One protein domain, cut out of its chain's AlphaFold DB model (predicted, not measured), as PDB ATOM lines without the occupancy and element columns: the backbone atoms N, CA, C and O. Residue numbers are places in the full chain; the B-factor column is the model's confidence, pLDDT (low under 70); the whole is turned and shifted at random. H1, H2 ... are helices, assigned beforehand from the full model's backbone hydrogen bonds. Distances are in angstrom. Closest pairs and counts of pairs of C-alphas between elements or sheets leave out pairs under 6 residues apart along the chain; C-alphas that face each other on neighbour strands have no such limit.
ATOM      1  N   ILE A 152     -20.417   9.172  -3.038       81.19
ATOM      2  CA  ILE A 152     -20.963   7.809  -3.129       81.19
ATOM      3  C   ILE A 152     -19.853   6.831  -3.533       81.19
ATOM      4  O   ILE A 152     -19.731   5.746  -2.966       81.19
ATOM      5  N   HIS A 153     -19.005   7.232  -4.477       78.19
ATOM      6  CA  HIS A 153     -17.902   6.415  -4.962       78.19
ATOM      7  C   HIS A 153     -16.807   6.195  -3.902       78.19
ATOM      8  O   HIS A 153     -16.263   5.096  -3.795       78.19
ATOM      9  N   GLU A 154     -16.509   7.199  -3.079       79.50
ATOM     10  CA  GLU A 154     -15.579   7.097  -1.949       79.50
ATOM     11  C   GLU A 154     -16.104   6.165  -0.857       79.50
ATOM     12  O   GLU A 154     -15.364   5.302  -0.381       79.50
ATOM     13  N   LEU A 155     -17.394   6.265  -0.521       87.44
ATOM     14  CA  LEU A 155     -18.040   5.344   0.417       87.44
ATOM     15  C   LEU A 155     -17.986   3.898  -0.088       87.44
ATOM     16  O   LEU A 155     -17.663   2.984   0.675       87.44
ATOM     17  N   LEU A 156     -18.248   3.683  -1.379       90.69
ATOM     18  CA  LEU A 156     -18.172   2.357  -1.987       90.69
ATOM     19  C   LEU A 156     -16.741   1.802  -1.956       90.69
ATOM     20  O   LEU A 156     -16.529   0.657  -1.552       90.69
ATOM     21  N   LYS A 157     -15.748   2.622  -2.316       90.31
ATOM     22  CA  LYS A 157     -14.328   2.253  -2.234       90.31
ATOM     23  C   LYS A 157     -13.910   1.887  -0.810       90.31
ATOM     24  O   LYS A 157     -13.197   0.900  -0.632       90.31
ATOM     25  N   GLY A 158     -14.375   2.635   0.191       89.62
ATOM     26  CA  GLY A 158     -14.139   2.339   1.605       89.62
ATOM     27  C   GLY A 158     -14.668   0.959   2.001       89.62
ATOM     28  O   GLY A 158     -13.908   0.137   2.511       89.62
ATOM     29  N   LYS A 159     -15.933   0.665   1.668       91.44
ATOM     30  CA  LYS A 159     -16.565  -0.636   1.959       91.44
ATOM     31  C   LYS A 159     -15.856  -1.806   1.276       91.44
ATOM     32  O   LYS A 159     -15.654  -2.852   1.890       91.44
ATOM     33  N   ILE A 160     -15.454  -1.641   0.014       91.00
ATOM     34  CA  ILE A 160     -14.717  -2.678  -0.725       91.00
ATOM     35  C   ILE A 160     -13.357  -2.932  -0.067       91.00
ATOM     36  O   ILE A 160     -12.996  -4.085   0.167       91.00
ATOM     37  N   ARG A 161     -12.623  -1.867   0.282       91.06
ATOM     38  CA  ARG A 161     -11.315  -1.974   0.939       91.06
ATOM     39  C   ARG A 161     -11.413  -2.690   2.285       91.06
ATOM     40  O   ARG A 161     -10.595  -3.559   2.567       91.06
ATOM     41  N   GLU A 162     -12.415  -2.353   3.090       88.81
ATOM     42  CA  GLU A 162     -12.658  -3.000   4.380       88.81
ATOM     43  C   GLU A 162     -12.955  -4.496   4.214       88.81
ATOM     44  O   GLU A 162     -12.350  -5.332   4.888       88.81
ATOM     45  N   ARG A 163     -13.839  -4.849   3.272       88.19
ATOM     46  CA  ARG A 163     -14.201  -6.246   3.010       88.19
ATOM     47  C   ARG A 163     -13.000  -7.063   2.537       88.19
ATOM     48  O   ARG A 163     -12.785  -8.160   3.045       88.19
ATOM     49  N   ILE A 164     -12.202  -6.527   1.613       87.19
ATOM     50  CA  ILE A 164     -10.982  -7.188   1.129       87.19
ATOM     51  C   ILE A 164      -9.966  -7.342   2.268       87.19
ATOM     52  O   ILE A 164      -9.401  -8.420   2.424       87.19
ATOM     53  N   GLY A 165      -9.778  -6.318   3.106       82.75
ATOM     54  CA  GLY A 165      -8.873  -6.388   4.257       82.75
ATOM     55  C   GLY A 165      -9.246  -7.495   5.245       82.75
ATOM     56  O   GLY A 165      -8.382  -8.262   5.664       82.75
ATOM     57  N   ARG A 166     -10.540  -7.640   5.563       79.62
ATOM     58  CA  ARG A 166     -11.037  -8.736   6.413       79.62
ATOM     59  C   ARG A 166     -10.821 -10.108   5.767       79.62
ATOM     60  O   ARG A 166     -10.396 -11.035   6.446       79.62
ATOM     61  N   LEU A 167     -11.086 -10.243   4.465       77.81
ATOM     62  CA  LEU A 167     -10.898 -11.508   3.742       77.81
ATOM     63  C   LEU A 167      -9.428 -11.935   3.686       77.81
ATOM     64  O   LEU A 167      -9.136 -13.103   3.926       77.81
ATOM     65  N   LEU A 168      -8.516 -10.999   3.418       76.00
ATOM     66  CA  LEU A 168      -7.079 -11.274   3.384       76.00
ATOM     67  C   LEU A 168      -6.541 -11.653   4.766       76.00
ATOM     68  O   LEU A 168      -5.805 -12.628   4.873       76.00
ATOM     69  N   ASN A 169      -6.963 -10.951   5.822       74.19
ATOM     70  CA  ASN A 169      -6.601 -11.302   7.198       74.19
ATOM     71  C   ASN A 169      -7.098 -12.713   7.554       74.19
ATOM     72  O   ASN A 169      -6.343 -13.533   8.068       74.19
ATOM     73  N   ASN A 170      -8.337 -13.047   7.187       68.81
ATOM     74  CA  ASN A 170      -8.876 -14.388   7.400       68.81
ATOM     75  C   ASN A 170      -8.103 -15.461   6.614       68.81
ATOM     76  O   ASN A 170      -7.914 -16.570   7.114       68.81
ATOM     77  N   GLU A 171      -7.648 -15.157   5.396       66.88
ATOM     78  CA  GLU A 171      -6.840 -16.078   4.594       66.88
ATOM     79  C   GLU A 171      -5.448 -16.298   5.200       66.88
ATOM     80  O   GLU A 171      -4.991 -17.440   5.275       66.88
ATOM     81  N   GLU A 172      -4.797 -15.232   5.660       69.38
ATOM     82  CA  GLU A 172      -3.513 -15.277   6.363       69.38
ATOM     83  C   GLU A 172      -3.632 -16.091   7.656       69.38
ATOM     84  O   GLU A 172      -2.922 -17.081   7.834       69.38
ATOM     85  N   MET A 173      -4.642 -15.803   8.478       63.16
ATOM     86  CA  MET A 173      -4.953 -16.567   9.690       63.16
ATOM     87  C   MET A 173      -5.264 -18.042   9.394       63.16
ATOM     88  O   MET A 173      -4.985 -18.914  10.221       63.16
ATOM     89  N   ARG A 174      -5.836 -18.357   8.222       64.81
ATOM     90  CA  ARG A 174      -6.096 -19.740   7.789       64.81
ATOM     91  C   ARG A 174      -4.813 -20.449   7.367       64.81
ATOM     92  O   ARG A 174      -4.654 -21.619   7.699       64.81
ATOM     93  N   LYS A 175      -3.900 -19.757   6.679       72.44
ATOM     94  CA  LYS A 175      -2.563 -20.279   6.342       72.44
ATOM     95  C   LYS A 175      -1.727 -20.533   7.597       72.44
ATOM     96  O   LYS A 175      -1.021 -21.531   7.652       72.44
ATOM     97  N   GLU A 176      -1.872 -19.690   8.617       69.75
ATOM     98  CA  GLU A 176      -1.228 -19.858   9.926       69.75
ATOM     99  C   GLU A 176      -1.901 -20.908  10.832       69.75
ATOM    100  O   GLU A 176      -1.442 -21.134  11.949       69.75
ATOM    101  N   GLY A 177      -3.003 -21.537  10.401       58.97
ATOM    102  CA  GLY A 177      -3.739 -22.525  11.203       58.97
ATOM    103  C   GLY A 177      -4.518 -21.946  12.396       58.97
ATOM    104  O   GLY A 177      -5.143 -22.699  13.136       58.97
ATOM    105  N   LYS A 178      -4.542 -20.618  12.567       61.75
ATOM    106  CA  LYS A 178      -5.217 -19.907  13.672       61.75
ATOM    107  C   LYS A 178      -6.677 -19.540  13.373       61.75
ATOM    108  O   LYS A 178      -7.421 -19.175  14.279       61.75
ATOM    109  N   ALA A 179      -7.114 -19.614  12.113       55.25
ATOM    110  CA  ALA A 179      -8.478 -19.233  11.722       55.25
ATOM    111  C   ALA A 179      -9.566 -20.180  12.249       55.25
ATOM    112  O   ALA A 179     -10.710 -19.753  12.408       55.25
ATOM    113  N   ILE A 180      -9.225 -21.442  12.527       52.94
ATOM    114  CA  ILE A 180     -10.191 -22.416  13.049       52.94
ATOM    115  C   ILE A 180     -10.642 -21.998  14.452       52.94
ATOM    116  O   ILE A 180     -11.815 -22.130  14.768       52.94
ATOM    117  N   GLU A 181      -9.763 -21.395  15.254       52.00
ATOM    118  CA  GLU A 181     -10.080 -21.058  16.642       52.00
ATOM    119  C   GLU A 181     -11.047 -19.872  16.766       52.00
ATOM    120  O   GLU A 181     -11.942 -19.927  17.591       52.00
ATOM    121  N   LYS A 182     -10.948 -18.832  15.921       53.78
ATOM    122  CA  LYS A 182     -11.866 -17.669  15.995       53.78
ATOM    123  C   LYS A 182     -13.130 -17.811  15.140       53.78
ATOM    124  O   LYS A 182     -14.202 -17.364  15.537       53.78
ATOM    125  N   GLY A 183     -13.027 -18.446  13.970       52.47
ATOM    126  CA  GLY A 183     -14.179 -18.663  13.091       52.47
ATOM    127  C   GLY A 183     -15.137 -19.737  13.614       52.47
ATOM    128  O   GLY A 183     -16.352 -19.590  13.478       52.47
ATOM    129  N   ALA A 184     -14.609 -20.789  14.253       53.47
ATOM    130  CA  ALA A 184     -15.440 -21.805  14.895       53.47
ATOM    131  C   ALA A 184     -16.094 -21.272  16.174       53.47
ATOM    132  O   ALA A 184     -17.271 -21.543  16.384       53.47
ATOM    133  N   THR A 185     -15.408 -20.443  16.974       57.34
ATOM    134  CA  THR A 185     -16.016 -19.854  18.179       57.34
ATOM    135  C   THR A 185     -17.173 -18.923  17.853       57.34
ATOM    136  O   THR A 185     -18.173 -18.942  18.562       57.34
ATOM    137  N   ASP A 186     -17.091 -18.145  16.771       58.00
ATOM    138  CA  ASP A 186     -18.196 -17.274  16.358       58.00
ATOM    139  C   ASP A 186     -19.387 -18.088  15.831       58.00
ATOM    140  O   ASP A 186     -20.545 -17.765  16.113       58.00
ATOM    141  N   TYR A 187     -19.121 -19.179  15.106       59.41
ATOM    142  CA  TYR A 187     -20.158 -20.095  14.632       59.41
ATOM    143  C   TYR A 187     -20.833 -20.852  15.786       59.41
ATOM    144  O   TYR A 187     -22.059 -20.863  15.879       59.41
ATOM    145  N   GLU A 188     -20.055 -21.419  16.708       60.03
ATOM    146  CA  GLU A 188     -20.553 -22.137  17.886       60.03
ATOM    147  C   GLU A 188     -21.298 -21.209  18.855       60.03
ATOM    148  O   GLU A 188     -22.348 -21.581  19.391       60.03
ATOM    149  N   LEU A 189     -20.820 -19.973  19.035       66.50
ATOM    150  CA  LEU A 189     -21.491 -18.955  19.842       66.50
ATOM    151  C   LEU A 189     -22.834 -18.552  19.224       66.50
ATOM    152  O   LEU A 189     -23.827 -18.414  19.940       66.50
ATOM    153  N   ASN A 190     -22.885 -18.379  17.903       70.56
ATOM    154  CA  ASN A 190     -24.125 -18.052  17.202       70.56
ATOM    155  C   ASN A 190     -25.113 -19.221  17.226       70.56
ATOM    156  O   ASN A 190     -26.299 -19.000  17.477       70.56
ATOM    157  N   LEU A 191     -24.635 -20.455  17.060       73.00
ATOM    158  CA  LEU A 191     -25.450 -21.664  17.166       73.00
ATOM    159  C   LEU A 191     -26.027 -21.829  18.582       73.00
ATOM    160  O   LEU A 191     -27.220 -22.084  18.740       73.00
ATOM    161  N   SER A 192     -25.214 -21.589  19.613       70.62
ATOM    162  CA  SER A 192     -25.646 -21.629  21.018       70.62
ATOM    163  C   SER A 192     -26.696 -20.559  21.323       70.62
ATOM    164  O   SER A 192     -27.735 -20.856  21.913       70.62
ATOM    165  N   LYS A 193     -26.484 -19.321  20.856       76.38
ATOM    166  CA  LYS A 193     -27.452 -18.222  21.006       76.38
ATOM    167  C   LYS A 193     -28.763 -18.499  20.267       76.38
ATOM    168  O   LYS A 193     -29.833 -18.195  20.795       76.38
ATOM    169  N   ALA A 194     -28.697 -19.068  19.065       75.62
ATOM    170  CA  ALA A 194     -29.882 -19.458  18.305       75.62
ATOM    171  C   ALA A 194     -30.676 -20.551  19.040       75.62
ATOM    172  O   ALA A 194     -31.890 -20.428  19.203       75.62
ATOM    173  N   HIS A 195     -29.985 -21.562  19.572       76.62
ATOM    174  CA  HIS A 195     -30.596 -22.630  20.356       76.62
ATOM    175  C   HIS A 195     -31.261 -22.107  21.645       76.62
ATOM    176  O   HIS A 195     -32.388 -22.490  21.964       76.62
ATOM    177  N   GLU A 196     -30.627 -21.174  22.365       77.06
ATOM    178  CA  GLU A 196     -31.242 -20.538  23.538       77.06
ATOM    179  C   GLU A 196     -32.494 -19.721  23.195       77.06
ATOM    180  O   GLU A 196     -33.486 -19.777  23.927       77.06
ATOM    181  N   ARG A 197     -32.473 -18.969  22.087       73.94
ATOM    182  CA  ARG A 197     -33.639 -18.201  21.621       73.94
ATOM    183  C   ARG A 197     -34.799 -19.121  21.253       73.94
ATOM    184  O   ARG A 197     -35.916 -18.877  21.705       73.94
ATOM    185  N   ALA A 198     -34.526 -20.203  20.524       77.06
ATOM    186  CA  ALA A 198     -35.530 -21.205  20.176       77.06
ATOM    187  C   ALA A 198     -36.144 -21.847  21.431       77.06
ATOM    188  O   ALA A 198     -37.365 -21.945  21.556       77.06
ATOM    189  N   LYS A 199     -35.317 -22.204  22.422       78.62
ATOM    190  CA  LYS A 199     -35.791 -22.764  23.696       78.62
ATOM    191  C   LYS A 199     -36.679 -21.785  24.472       78.62
ATOM    192  O   LYS A 199     -37.714 -22.195  24.995       78.62
ATOM    193  N   LYS A 200     -36.309 -20.499  24.527       73.06
ATOM    194  CA  LYS A 200     -37.121 -19.450  25.170       73.06
ATOM    195  C   LYS A 200     -38.465 -19.263  24.471       73.06
ATOM    196  O   LYS A 200     -39.480 -19.182  25.155       73.06
ATOM    197  N   GLN A 201     -38.488 -19.258  23.138       75.50
ATOM    198  CA  GLN A 201     -39.734 -19.164  22.374       75.50
ATOM    199  C   GLN A 201     -40.654 -20.360  22.633       75.50
ATOM    200  O   GLN A 201     -41.828 -20.166  22.925       75.50
ATOM    201  N   ILE A 202     -40.128 -21.589  22.633       74.25
ATOM    202  CA  ILE A 202     -40.923 -22.790  22.938       74.25
ATOM    203  C   ILE A 202     -41.502 -22.724  24.362       74.25
ATOM    204  O   ILE A 202     -42.672 -23.037  24.573       74.25
ATOM    205  N   GLN A 203     -40.714 -22.282  25.346       70.38
ATOM    206  CA  GLN A 203     -41.190 -22.125  26.726       70.38
ATOM    207  C   GLN A 203     -42.270 -21.042  26.860       70.38
ATOM    208  O   GLN A 203     -43.248 -21.248  27.573       70.38
ATOM    209  N   GLN A 204     -42.131 -19.916  26.159       68.44
ATOM    210  CA  GLN A 204     -43.142 -18.854  26.142       68.44
ATOM    211  C   GLN A 204     -44.447 -19.323  25.485       68.44
ATOM    212  O   GLN A 204     -45.522 -19.098  26.039       68.44
ATOM    213  N   THR A 205     -44.361 -20.046  24.365       70.56
ATOM    214  CA  THR A 205     -45.529 -20.636  23.695       70.56
ATOM    215  C   THR A 205     -46.243 -21.651  24.593       70.56
ATOM    216  O   THR A 205     -47.468 -21.621  24.709       70.56
ATOM    217  N   ASN A 206     -45.498 -22.503  25.301       60.22
ATOM    218  CA  ASN A 206     -46.084 -23.496  26.206       60.22
ATOM    219  C   ASN A 206     -46.730 -22.863  27.451       60.22
ATOM    220  O   ASN A 206     -47.796 -23.304  27.880       60.22
ATOM    221  N   ASN A 207     -46.136 -21.803  28.006       59.16
ATOM    222  CA  ASN A 207     -46.709 -21.091  29.150       59.16
ATOM    223  C   ASN A 207     -47.981 -20.311  28.775       59.16
ATOM    224  O   ASN A 207     -48.930 -20.284  29.558       59.16
ATOM    225  N   ASN A 208     -48.044 -19.742  27.568       58.19
ATOM    226  CA  ASN A 208     -49.252 -19.068  27.083       58.19
ATOM    227  C   ASN A 208     -50.402 -20.053  26.804       58.19
ATOM    228  O   ASN A 208     -51.557 -19.739  27.087       58.19
ATOM    229  N   ASN A 209     -50.101 -21.267  26.333       56.62
ATOM    230  CA  ASN A 209     -51.121 -22.297  26.112       56.62
ATOM    231  C   ASN A 209     -51.697 -22.871  27.418       56.62
ATOM    232  O   ASN A 209     -52.887 -23.178  27.476       56.62
ATOM    233  N   ASN A 210     -50.900 -22.964  28.488       52.00
ATOM    234  CA  ASN A 210     -51.396 -23.433  29.786       52.00
ATOM    235  C   ASN A 210     -52.313 -22.422  30.496       52.00
ATOM    236  O   ASN A 210     -53.202 -22.838  31.236       52.00
TER     237      ASN A 210
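Overview. This is residues 152 to 210 of the 236 residues of an uncharacterized protein of Polysphondylium pallidum (strain ATCC 26659 / Pp 5 / PN500) (UniProt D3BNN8). Two long straight helices, H1 and H2, meet near their ends and make an open L, with a three-residue link at the corner. Both arms stick out into empty space, H1 with residues 152 to 168 and H2 with residues 184 to 210, and no third part fills the angle between them. The printed part has 59 residues with two named helices, H1 then H2 along the chain, and no named strand; its class is all helix. It is extended, with a radius of gyration of the C-alphas of 19.4 A, and only just flat, spanning 55 by 37 by 7 A.

Along the chain. Begin with the longest helix, H2, residues 179 to 210. Find C-alpha 179 at (-8.478, -19.233, 11.722); from there H2 runs 46.8 A to C-alpha 210 at (-51.396, -23.433, 29.786), with x falling along the way. Then go back to C-alpha 152 at (-20.963, 7.809, -3.129), where H1, residues 152 to 175, begins; it runs 34.9 A to C-alpha 175 at (-2.563, -20.279, 6.342).

Arrangement. Look at the corner, where H2 touches H1 with residues 179 to 180 alone, and H1 touches H2 with residues 170 to 174 alone. The two helices touch only at the corner by their link, with 4 pairs of C-alphas within 8 A. Their closest C-alphas, those of Met 173 and Ala 179, are 4.9 A apart. Their lines stand about perpendicular, at 74 degrees, and their centres are 29.6 A apart. On the backbone, every O i to N i+4 pair of H1 is within hydrogen-bond range, and in H2 27 of 28 are.

Size, cuts and confidence. The two C-alphas farthest apart, those of Glu 154 and Asn 210, are 56.8 A apart. The printed part has no cut, and the link from H1 to H2 is tight. Read the B-factor column for the model's confidence: the mean pLDDT of the printed part is 71.4, and residues 170 to 174, 176 to 189, 204 and 206 to 210 are under 70.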